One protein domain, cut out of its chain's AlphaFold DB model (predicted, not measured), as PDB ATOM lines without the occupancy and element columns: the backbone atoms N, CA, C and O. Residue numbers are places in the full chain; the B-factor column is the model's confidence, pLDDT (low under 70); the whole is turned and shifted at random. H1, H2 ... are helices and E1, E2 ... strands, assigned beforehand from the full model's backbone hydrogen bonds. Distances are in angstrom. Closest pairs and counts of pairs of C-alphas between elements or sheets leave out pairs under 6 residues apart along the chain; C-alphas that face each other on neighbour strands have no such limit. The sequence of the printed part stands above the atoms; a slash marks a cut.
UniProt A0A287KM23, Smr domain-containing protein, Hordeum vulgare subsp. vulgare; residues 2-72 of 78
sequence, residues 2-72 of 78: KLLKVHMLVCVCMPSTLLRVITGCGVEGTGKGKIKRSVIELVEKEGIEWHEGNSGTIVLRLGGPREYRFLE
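Overview. This is residues 2 to 72 of the 78 residues of the protein "Smr domain-containing protein" of Hordeum vulgare subsp. vulgare (UniProt A0A287KM23). A small three-stranded antiparallel sheet has two helices, H1 and H2, over one face, and its other face is bare of named helices. The long loop of residues 23 to 33 and the turn at Pro 65 lie at opposite ends of the long axis. The printed part has 71 residues, with H1, E1, H2, E2 and E3 along the chain, sheet order E1, E3, E2 and a mixed class of helices and strands. It is compact, with a radius of gyration of the C-alphas of 12.5 A, yet elongated, spanning 39 by 25 by 18 A.

Along the chain. Find C-alpha 17 at (178.651, 160.335, 140.371); from there E1 runs 16.1 A through residues 17 to 22. E3 is residues 57 to 62, 15.7 A long, and E2 is residues 50 to 54. H1, residues 2 to 11, starts at (170.414, 151.137, 155.168). H2, residues 34 to 45, measures 16.1 A and ends at (162.850, 163.743, 150.569).

Arrangement. Look first at inner strand E3. E1 is antiparallel to it at 156 degrees, with N 19 and O 60 at 2.9 A. E2 forms a hairpin with it at 150 degrees, with N 59 and O 51 at 2.8 A. H2 is on the sheet over E3, height 10.0 A, along the strands; their closest C-alphas, Lys 36 and Ile 58, are 7.6 A apart. H1, on the same face, lies over E1 at height 10.2 A, along the strands, and is only just not over E3, where 2 of its C-alphas fall; the closest C-alphas of H1 and E1, Cys 11 and Thr 17, are 6.9 A apart. This gives two layers, helices on one face of a sheet. H1 and H2 are near each other, with 6 pairs of C-alphas within 10 A. E1, H2 and E2 form a split strand-helix-strand unit, two strands running the same way with E3 between them, its crossover right-handed. In H1 and H2 every O i to N i+4 pair is within hydrogen-bond range.

Size, cuts and confidence. The farthest C-alphas, Gly 29 and Pro 65, are 39.6 A apart. The printed part has no cut; E1 to H2 is the long link. Look for pLDDT under 70 at residues 27 to 31; the mean of the printed part is 89.7.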
ATOM      1  N   LYS A   2     169.022 151.052 154.664       90.25
ATOM      2  CA  LYS A   2     170.414 151.137 155.168       90.25
ATOM      3  C   LYS A   2     171.531 151.071 154.103       90.25
ATOM      4  O   LYS A   2     172.306 152.013 153.993       90.25
ATOM      5  N   LEU A   3     171.604 150.017 153.280       92.25
ATOM      6  CA  LEU A   3     172.703 149.860 152.307       92.25
ATOM      7  C   LEU A   3     172.751 150.977 151.251       92.25
ATOM      8  O   LEU A   3     173.838 151.432 150.895       92.25
ATOM      9  N   LEU A   4     171.593 151.438 150.768       94.44
ATOM     10  CA  LEU A   4     171.535 152.556 149.825       94.44
ATOM     11  C   LEU A   4     172.031 153.843 150.491       94.44
ATOM     12  O   LEU A   4     172.873 154.528 149.919       94.44
ATOM     13  N   LYS A   5     171.580 154.123 151.722       94.38
ATOM     14  CA  LYS A   5     172.031 155.280 152.514       94.38
ATOM     15  C   LYS A   5     173.560 155.282 152.691       94.38
ATOM     16  O   LYS A   5     174.187 156.321 152.513       94.38
ATOM     17  N   VAL A   6     174.179 154.120 152.941       93.06
ATOM     18  CA  VAL A   6     175.651 153.992 153.011       93.06
ATOM     19  C   VAL A   6     176.319 154.345 151.680       93.06
ATOM     20  O   VAL A   6     177.273 155.116 151.670       93.06
ATOM     21  N   HIS A   7     175.817 153.839 150.550       92.81
ATOM     22  CA  HIS A   7     176.378 154.187 149.237       92.81
ATOM     23  C   HIS A   7     176.247 155.684 148.941       92.81
ATOM     24  O   HIS A   7     177.183 156.290 148.426       92.81
ATOM     25  N   MET A   8     175.120 156.291 149.315       93.31
ATOM     26  CA  MET A   8     174.912 157.732 149.176       93.31
ATOM     27  C   MET A   8     175.953 158.531 149.971       93.31
ATOM     28  O   MET A   8     176.549 159.451 149.418       93.31
ATOM     29  N   LEU A   9     176.243 158.133 151.215       92.50
ATOM     30  CA  LEU A   9     177.274 158.762 152.054       92.50
ATOM     31  C   LEU A   9     178.675 158.654 151.446       92.50
ATOM     32  O   LEU A   9     179.401 159.643 151.399       92.50
ATOM     33  N   VAL A  10     179.042 157.479 150.929       89.81
ATOM     34  CA  VAL A  10     180.345 157.274 150.273       89.81
ATOM     35  C   VAL A  10     180.497 158.180 149.045       89.81
ATOM     36  O   VAL A  10     181.590 158.672 148.767       89.81
ATOM     37  N   CYS A  11     179.408 158.452 148.320       90.12
ATOM     38  CA  CYS A  11     179.446 159.299 147.129       90.12
ATOM     39  C   CYS A  11     179.641 160.799 147.411       90.12
ATOM     40  O   CYS A  11     179.989 161.512 146.472       90.12
ATOM     41  N   VAL A  12     179.473 161.291 148.646       87.12
ATOM     42  CA  VAL A  12     179.677 162.720 148.995       87.12
ATOM     43  C   VAL A  12     181.119 163.170 148.736       87.12
ATOM     44  O   VAL A  12     181.366 164.312 148.356       87.12
ATOM     45  N   CYS A  13     182.082 162.252 148.865       82.12
ATOM     46  CA  CYS A  13     183.497 162.517 148.599       82.12
ATOM     47  C   CYS A  13     183.837 162.618 147.098       82.12
ATOM     48  O   CYS A  13     184.987 162.882 146.751       82.12
ATOM     49  N   MET A  14     182.870 162.386 146.203       88.19
ATOM     50  CA  MET A  14     183.070 162.390 144.752       88.19
ATOM     51  C   MET A  14     182.511 163.682 144.127       88.19
ATOM     52  O   MET A  14     181.470 164.155 144.575       88.19
ATOM     53  N   PRO A  15     183.120 164.249 143.064       84.62
ATOM     54  CA  PRO A  15     182.655 165.509 142.462       84.62
ATOM     55  C   PRO A  15     181.233 165.435 141.886       84.62
ATOM     56  O   PRO A  15     180.404 166.302 142.142       84.62
ATOM     57  N   SER A  16     180.944 164.396 141.101       86.44
ATOM     58  CA  SER A  16     179.606 164.046 140.628       86.44
ATOM     59  C   SER A  16     179.627 162.597 140.149       86.44
ATOM     60  O   SER A  16     180.472 162.232 139.331       86.44
ATOM     61  N   THR A  17     178.715 161.772 140.656       93.12
ATOM     62  CA  THR A  17     178.651 160.335 140.371       93.12
ATOM     63  C   THR A  17     177.212 159.927 140.105       93.12
ATOM     64  O   THR A  17     176.293 160.360 140.798       93.12
ATOM     65  N   LEU A  18     177.007 159.052 139.122       94.94
ATOM     66  CA  LEU A  18     175.715 158.416 138.893       94.94
ATOM     67  C   LEU A  18     175.656 157.084 139.641       94.94
ATOM     68  O   LEU A  18     176.451 156.186 139.367       94.94
ATOM     69  N   LEU A  19     174.697 156.943 140.556       95.56
ATOM     70  CA  LEU A  19     174.429 155.687 141.250       95.56
ATOM     71  C   LEU A  19     173.187 155.027 140.653       95.56
ATOM     72  O   LEU A  19     172.087 155.576 140.700       95.56
ATOM     73  N   ARG A  20     173.361 153.828 140.102       96.69
ATOM     74  CA  ARG A  20     172.273 153.026 139.543       96.69
ATOM     75  C   ARG A  20     171.763 152.047 140.599       96.69
ATOM     76  O   ARG A  20     172.494 151.163 141.032       96.69
ATOM     77  N   VAL A  21     170.500 152.189 140.984       96.69
ATOM     78  CA  VAL A  21     169.832 151.364 141.993       96.69
ATOM     79  C   VAL A  21     168.875 150.402 141.301       96.69
ATOM     80  O   VAL A  21     167.892 150.821 140.689       96.69
ATOM     81  N   ILE A  22     169.159 149.103 141.398       95.38
ATOM     82  CA  ILE A  22     168.298 148.040 140.870       95.38
ATOM     83  C   ILE A  22     167.217 147.742 141.911       95.38
ATOM     84  O   ILE A  22     167.515 147.296 143.017       95.38
ATOM     85  N   THR A  23     165.960 148.010 141.565       93.12
ATOM     86  CA  THR A  23     164.793 147.876 142.455       93.12
ATOM     87  C   THR A  23     163.855 146.740 142.040       93.12
ATOM     88  O   THR A  23     162.970 146.361 142.810       93.12
ATOM     89  N   GLY A  24     164.081 146.172 140.849       91.19
ATOM     90  CA  GLY A  24     163.248 145.137 140.239       91.19
ATOM     91  C   GLY A  24     162.025 145.714 139.518       91.19
ATOM     92  O   GLY A  24     161.549 146.801 139.834       91.19
ATOM     93  N   CYS A  25     161.498 144.984 138.530       86.38
ATOM     94  CA  CYS A  25     160.448 145.493 137.633       86.38
ATOM     95  C   CYS A  25     159.038 145.521 138.254       86.38
ATOM     96  O   CYS A  25     158.128 146.102 137.673       86.38
ATOM     97  N   GLY A  26     158.827 144.876 139.411       74.88
ATOM     98  CA  GLY A  26     157.554 144.924 140.145       74.88
ATOM     99  C   GLY A  26     156.336 144.381 139.382       74.88
ATOM    100  O   GLY A  26     155.219 144.823 139.636       74.88
ATOM    101  N   VAL A  27     156.531 143.448 138.445       69.06
ATOM    102  CA  VAL A  27     155.491 143.043 137.484       69.06
ATOM    103  C   VAL A  27     154.417 142.097 138.041       69.06
ATOM    104  O   VAL A  27     153.280 142.244 137.610       69.06
ATOM    105  N   GLU A  28     154.673 141.231 139.046       60.66
ATOM    106  CA  GLU A  28     153.666 140.323 139.689       60.66
ATOM    107  C   GLU A  28     153.818 140.181 141.241       60.66
ATOM    108  O   GLU A  28     154.906 140.406 141.762       60.66
ATOM    109  N   GLY A  29     152.717 139.939 141.995       62.62
ATOM    110  CA  GLY A  29     152.697 139.711 143.469       62.62
ATOM    111  C   GLY A  29     152.269 140.850 144.437       62.62
ATOM    112  O   GLY A  29     151.946 141.968 144.030       62.62
ATOM    113  N   THR A  30     152.270 140.554 145.748       58.16
ATOM    114  CA  THR A  30     152.008 141.489 146.872       58.16
ATOM    115  C   THR A  30     153.304 142.202 147.285       58.16
ATOM    116  O   THR A  30     154.317 141.549 147.502       58.16
ATOM    117  N   GLY A  31     153.300 143.538 147.399       64.75
ATOM    118  CA  GLY A  31     154.508 144.326 147.725       64.75
ATOM    119  C   GLY A  31     155.327 144.800 146.512       64.75
ATOM    120  O   GLY A  31     156.430 145.329 146.670       64.75
ATOM    121  N   LYS A  32     154.781 144.652 145.299       74.88
ATOM    122  CA  LYS A  32     155.367 145.152 144.047       74.88
ATOM    123  C   LYS A  32     155.838 146.589 144.143       74.88
ATOM    124  O   LYS A  32     155.092 147.479 144.543       74.88
ATOM    125  N   GLY A  33     157.070 146.814 143.701       83.06
ATOM    126  CA  GLY A  33     157.623 148.156 143.610       83.06
ATOM    127  C   GLY A  33     157.759 148.854 144.961       83.06
ATOM    128  O   GLY A  33     158.057 150.041 144.956       83.06
ATOM    129  N   LYS A  34     157.591 148.160 146.103       89.31
ATOM    130  CA  LYS A  34     157.815 148.747 147.433       89.31
ATOM    131  C   LYS A  34     159.237 149.292 147.534       89.31
ATOM    132  O   LYS A  34     159.411 150.437 147.915       89.31
ATOM    133  N   ILE A  35     160.228 148.521 147.074       91.62
ATOM    134  CA  ILE A  35     161.625 148.976 147.011       91.62
ATOM    135  C   ILE A  35     161.746 150.204 146.106       91.62
ATOM    136  O   ILE A  35     162.285 151.216 146.534       91.62
ATOM    137  N   LYS A  36     161.210 150.143 144.879       93.31
ATOM    138  CA  LYS A  36     161.263 151.262 143.926       93.31
ATOM    139  C   LYS A  36     160.665 152.539 144.520       93.31
ATOM    140  O   LYS A  36     161.309 153.578 144.481       93.31
ATOM    141  N   ARG A  37     159.485 152.439 145.133       92.69
ATOM    142  CA  ARG A  37     158.791 153.554 145.779       92.69
ATOM    143  C   ARG A  37     159.563 154.094 146.980       92.69
ATOM    144  O   ARG A  37     159.789 155.289 147.030       92.69
ATOM    145  N   SER A  38     160.040 153.234 147.879       93.75
ATOM    146  CA  SER A  38     160.837 153.669 149.034       93.75
ATOM    147  C   SER A  38     162.155 154.333 148.626       93.75
ATOM    148  O   SER A  38     162.628 155.230 149.318       93.75
ATOM    149  N   VAL A  39     162.757 153.921 147.503       95.25
ATOM    150  CA  VAL A  39     163.919 154.615 146.927       95.25
ATOM    151  C   VAL A  39     163.521 155.993 146.407       95.25
ATOM    152  O   VAL A  39     164.207 156.948 146.750       95.25
ATOM    153  N   ILE A  40     162.429 156.101 145.641       95.56
ATOM    154  CA  ILE A  40     161.910 157.381 145.121       95.56
ATOM    155  C   ILE A  40     161.600 158.346 146.271       95.56
ATOM    156  O   ILE A  40     162.125 159.452 146.296       95.56
ATOM    157  N   GLU A  41     160.830 157.901 147.263       95.50
ATOM    158  CA  GLU A  41     160.455 158.702 148.433       95.50
ATOM    159  C   GLU A  41     161.689 159.209 149.191       95.50
ATOM    160  O   GLU A  41     161.742 160.375 149.578       95.50
ATOM    161  N   LEU A  42     162.708 158.359 149.373       95.00
ATOM    162  CA  LEU A  42     163.964 158.765 150.003       95.00
ATOM    163  C   LEU A  42     164.661 159.861 149.190       95.00
ATOM    164  O   LEU A  42     165.078 160.870 149.752       95.00
ATOM    165  N   VAL A  43     164.816 159.672 147.882       95.06
ATOM    166  CA  VAL A  43     165.628 160.584 147.061       95.06
ATOM    167  C   VAL A  43     164.905 161.907 146.818       95.06
ATOM    168  O   VAL A  43     165.556 162.948 146.788       95.06
ATOM    169  N   GLU A  44     163.574 161.901 146.758       95.81
ATOM    170  CA  GLU A  44     162.751 163.113 146.741       95.81
ATOM    171  C   GLU A  44     162.814 163.858 148.080       95.81
ATOM    172  O   GLU A  44     163.027 165.071 148.086       95.81
ATOM    173  N   LYS A  45     162.717 163.152 149.220       94.56
ATOM    174  CA  LYS A  45     162.850 163.743 150.569       94.56
ATOM    175  C   LYS A  45     164.211 164.410 150.771       94.56
ATOM    176  O   LYS A  45     164.292 165.443 151.434       94.56
ATOM    177  N   GLU A  46     165.262 163.836 150.194       93.50
ATOM    178  CA  GLU A  46     166.613 164.396 150.217       93.50
ATOM    179  C   GLU A  46     166.852 165.436 149.103       93.50
ATOM    180  O   GLU A  46     167.912 166.053 149.060       93.50
ATOM    181  N   GLY A  47     165.905 165.679 148.191       94.12
ATOM    182  CA  GLY A  47     166.077 166.636 147.090       94.12
ATOM    183  C   GLY A  47     167.214 166.250 146.138       94.12
ATOM    184  O   GLY A  47     168.053 167.082 145.791       94.12
ATOM    185  N   ILE A  48     167.291 164.968 145.787       94.50
ATOM    186  CA  ILE A  48     168.301 164.393 144.896       94.50
ATOM    187  C   ILE A  48     167.712 164.266 143.499       94.50
ATOM    188  O   ILE A  48     166.617 163.738 143.319       94.50
ATOM    189  N   GLU A  49     168.464 164.714 142.496       95.81
ATOM    190  CA  GLU A  49     168.086 164.539 141.097       95.81
ATOM    191  C   GLU A  49     168.129 163.050 140.721       95.81
ATOM    192  O   GLU A  49     169.129 162.356 140.948       95.81
ATOM    193  N   TRP A  50     167.040 162.550 140.138       97.44
ATOM    194  CA  TRP A  50     166.922 161.159 139.726       97.44
ATOM    195  C   TRP A  50     166.090 161.009 138.455       97.44
ATOM    196  O   TRP A  50     165.285 161.869 138.107       97.44
ATOM    197  N   HIS A  51     166.284 159.890 137.763       97.12
ATOM    198  CA  HIS A  51     165.419 159.466 136.666       97.12
ATOM    199  C   HIS A  51     165.315 157.941 136.610       97.12
ATOM    200  O   HIS A  51     166.148 157.210 137.155       97.12
ATOM    201  N   GLU A  52     164.284 157.440 135.938       96.12
ATOM    202  CA  GLU A  52     164.143 156.013 135.676       96.12
ATOM    203  C   GLU A  52     165.038 155.595 134.503       96.12
ATOM    204  O   GLU A  52     164.963 156.166 133.417       96.12
ATOM    205  N   GLY A  53     165.900 154.598 134.717       96.06
ATOM    206  CA  GLY A  53     166.765 154.075 133.656       96.06
ATOM    207  C   GLY A  53     166.076 153.007 132.804       96.06
ATOM    208  O   GLY A  53     166.231 152.975 131.590       96.06
ATOM    209  N   ASN A  54     165.348 152.102 133.457       94.12
ATOM    210  CA  ASN A  54     164.426 151.132 132.861       94.12
ATOM    211  C   ASN A  54     163.411 150.713 133.941       94.12
ATOM    212  O   ASN A  54     163.559 151.113 135.098       94.12
ATOM    213  N   SER A  55     162.446 149.853 133.594       91.56
ATOM    214  CA  SER A  55     161.343 149.455 134.487       91.56
ATOM    215  C   SER A  55     161.775 148.991 135.885       91.56
ATOM    216  O   SER A  55     161.033 149.197 136.850       91.56
ATOM    217  N   GLY A  56     162.975 148.415 136.019       93.31
ATOM    218  CA  GLY A  56     163.521 147.909 137.278       93.31
ATOM    219  C   GLY A  56     164.659 148.722 137.889       93.31
ATOM    220  O   GLY A  56     165.303 148.225 138.816       93.31
ATOM    221  N   THR A  57     164.955 149.923 137.383       96.06
ATOM    222  CA  THR A  57     166.160 150.658 137.785       96.06
ATOM    223  C   THR A  57     165.947 152.161 137.917       96.06
ATOM    224  O   THR A  57     165.413 152.800 137.014       96.06
ATOM    225  N   ILE A  58     166.471 152.743 138.994       97.00
ATOM    226  CA  ILE A  58     166.521 154.194 139.229       97.00
ATOM    227  C   ILE A  58     167.973 154.662 139.135       97.00
ATOM    228  O   ILE A  58     168.875 153.988 139.631       97.00
ATOM    229  N   VAL A  59     168.209 155.804 138.500       98.00
ATOM    230  CA  VAL A  59     169.525 156.443 138.418       98.00
ATOM    231  C   VAL A  59     169.496 157.719 139.248       98.00
ATOM    232  O   VAL A  59     168.659 158.586 139.020       98.00
ATOM    233  N   LEU A  60     170.417 157.817 140.201       97.19
ATOM    234  CA  LEU A  60     170.582 158.947 141.110       97.19
ATOM    235  C   LEU A  60     171.804 159.750 140.700       97.19
ATOM    236  O   LEU A  60     172.860 159.165 140.444       97.19
ATOM    237  N   ARG A  61     171.692 161.074 140.704       95.50
ATOM    238  CA  ARG A  61     172.842 161.960 140.561       95.50
ATOM    239  C   ARG A  61     173.315 162.406 141.937       95.50
ATOM    240  O   ARG A  61     172.639 163.152 142.638       95.50
ATOM    241  N   LEU A  62     174.481 161.906 142.319       94.12
ATOM    242  CA  LEU A  62     175.130 162.147 143.601       94.12
ATOM    243  C   LEU A  62     176.436 162.922 143.402       94.12
ATOM    244  O   LEU A  62     176.869 163.166 142.273       94.12
ATOM    245  N   GLY A  63     177.079 163.259 144.515       87.62
ATOM    246  CA  GLY A  63     178.362 163.949 144.559       87.62
ATOM    247  C   GLY A  63     178.252 165.399 145.011       87.62
ATOM    248  O   GLY A  63     177.162 165.966 145.105       87.62
ATOM    249  N   GLY A  64     179.415 165.964 145.310       86.25
ATOM    250  CA  GLY A  64     179.563 167.248 145.974       86.25
ATOM    251  C   GLY A  64     179.291 167.172 147.484       86.25
ATOM    252  O   GLY A  64     178.620 166.247 147.955       86.25
ATOM    253  N   PRO A  65     179.791 168.153 148.259       83.06
ATOM    254  CA  PRO A  65     179.467 168.282 149.675       83.06
ATOM    255  C   PRO A  65     177.955 168.415 149.877       83.06
ATOM    256  O   PRO A  65     177.315 169.285 149.285       83.06
ATOM    257  N   ARG A  66     177.386 167.543 150.708       87.88
ATOM    258  CA  ARG A  66     175.953 167.497 151.001       87.88
ATOM    259  C   ARG A  66     175.710 166.835 152.348       87.88
ATOM    260  O   ARG A  66     176.365 165.853 152.686       87.88
ATOM    261  N   GLU A  67     174.704 167.329 153.053       88.88
ATOM    262  CA  GLU A  67     174.149 166.703 154.250       88.88
ATOM    263  C   GLU A  67     172.861 165.944 153.899       88.88
ATOM    264  O   GLU A  67     172.108 166.351 153.007       88.88
ATOM    265  N   TYR A  68     172.629 164.823 154.581       91.75
ATOM    266  CA  TYR A  68     171.441 163.991 154.393       91.75
ATOM    267  C   TYR A  68     170.559 164.022 155.637       91.75
ATOM    268  O   TYR A  68     171.027 163.726 156.738       91.75
ATOM    269  N   ARG A  69     169.264 164.291 155.462       90.81
ATOM    270  CA  ARG A  69     168.292 164.375 156.562       90.81
ATOM    271  C   ARG A  69     168.093 163.026 157.256       90.81
ATOM    272  O   ARG A  69     167.841 162.978 158.459       90.81
ATOM    273  N   PHE A  70     168.245 161.916 156.537       89.88
ATOM    274  CA  PHE A  70     168.156 160.580 157.132       89.88
ATOM    275  C   PHE A  70     169.243 160.263 158.177       89.88
ATOM    276  O   PHE A  70     169.108 159.248 158.857       89.88
ATOM    277  N   LEU A  71     170.306 161.070 158.305       87.56
ATOM    278  CA  LEU A  71     171.320 160.901 159.357       87.56
ATOM    279  C   LEU A  71     170.798 161.284 160.746       87.56
ATOM    280  O   LEU A  71     171.246 160.721 161.739       87.56
ATOM    281  N   GLU A  72     169.849 162.216 160.809       81.12
ATOM    282  CA  GLU A  72     169.327 162.752 162.070       81.12
ATOM    283  C   GLU A  72     167.999 162.106 162.480       81.12
ATOM    284  O   GLU A  72     167.693 162.018 163.666       81.12
TER     285      GLU A  72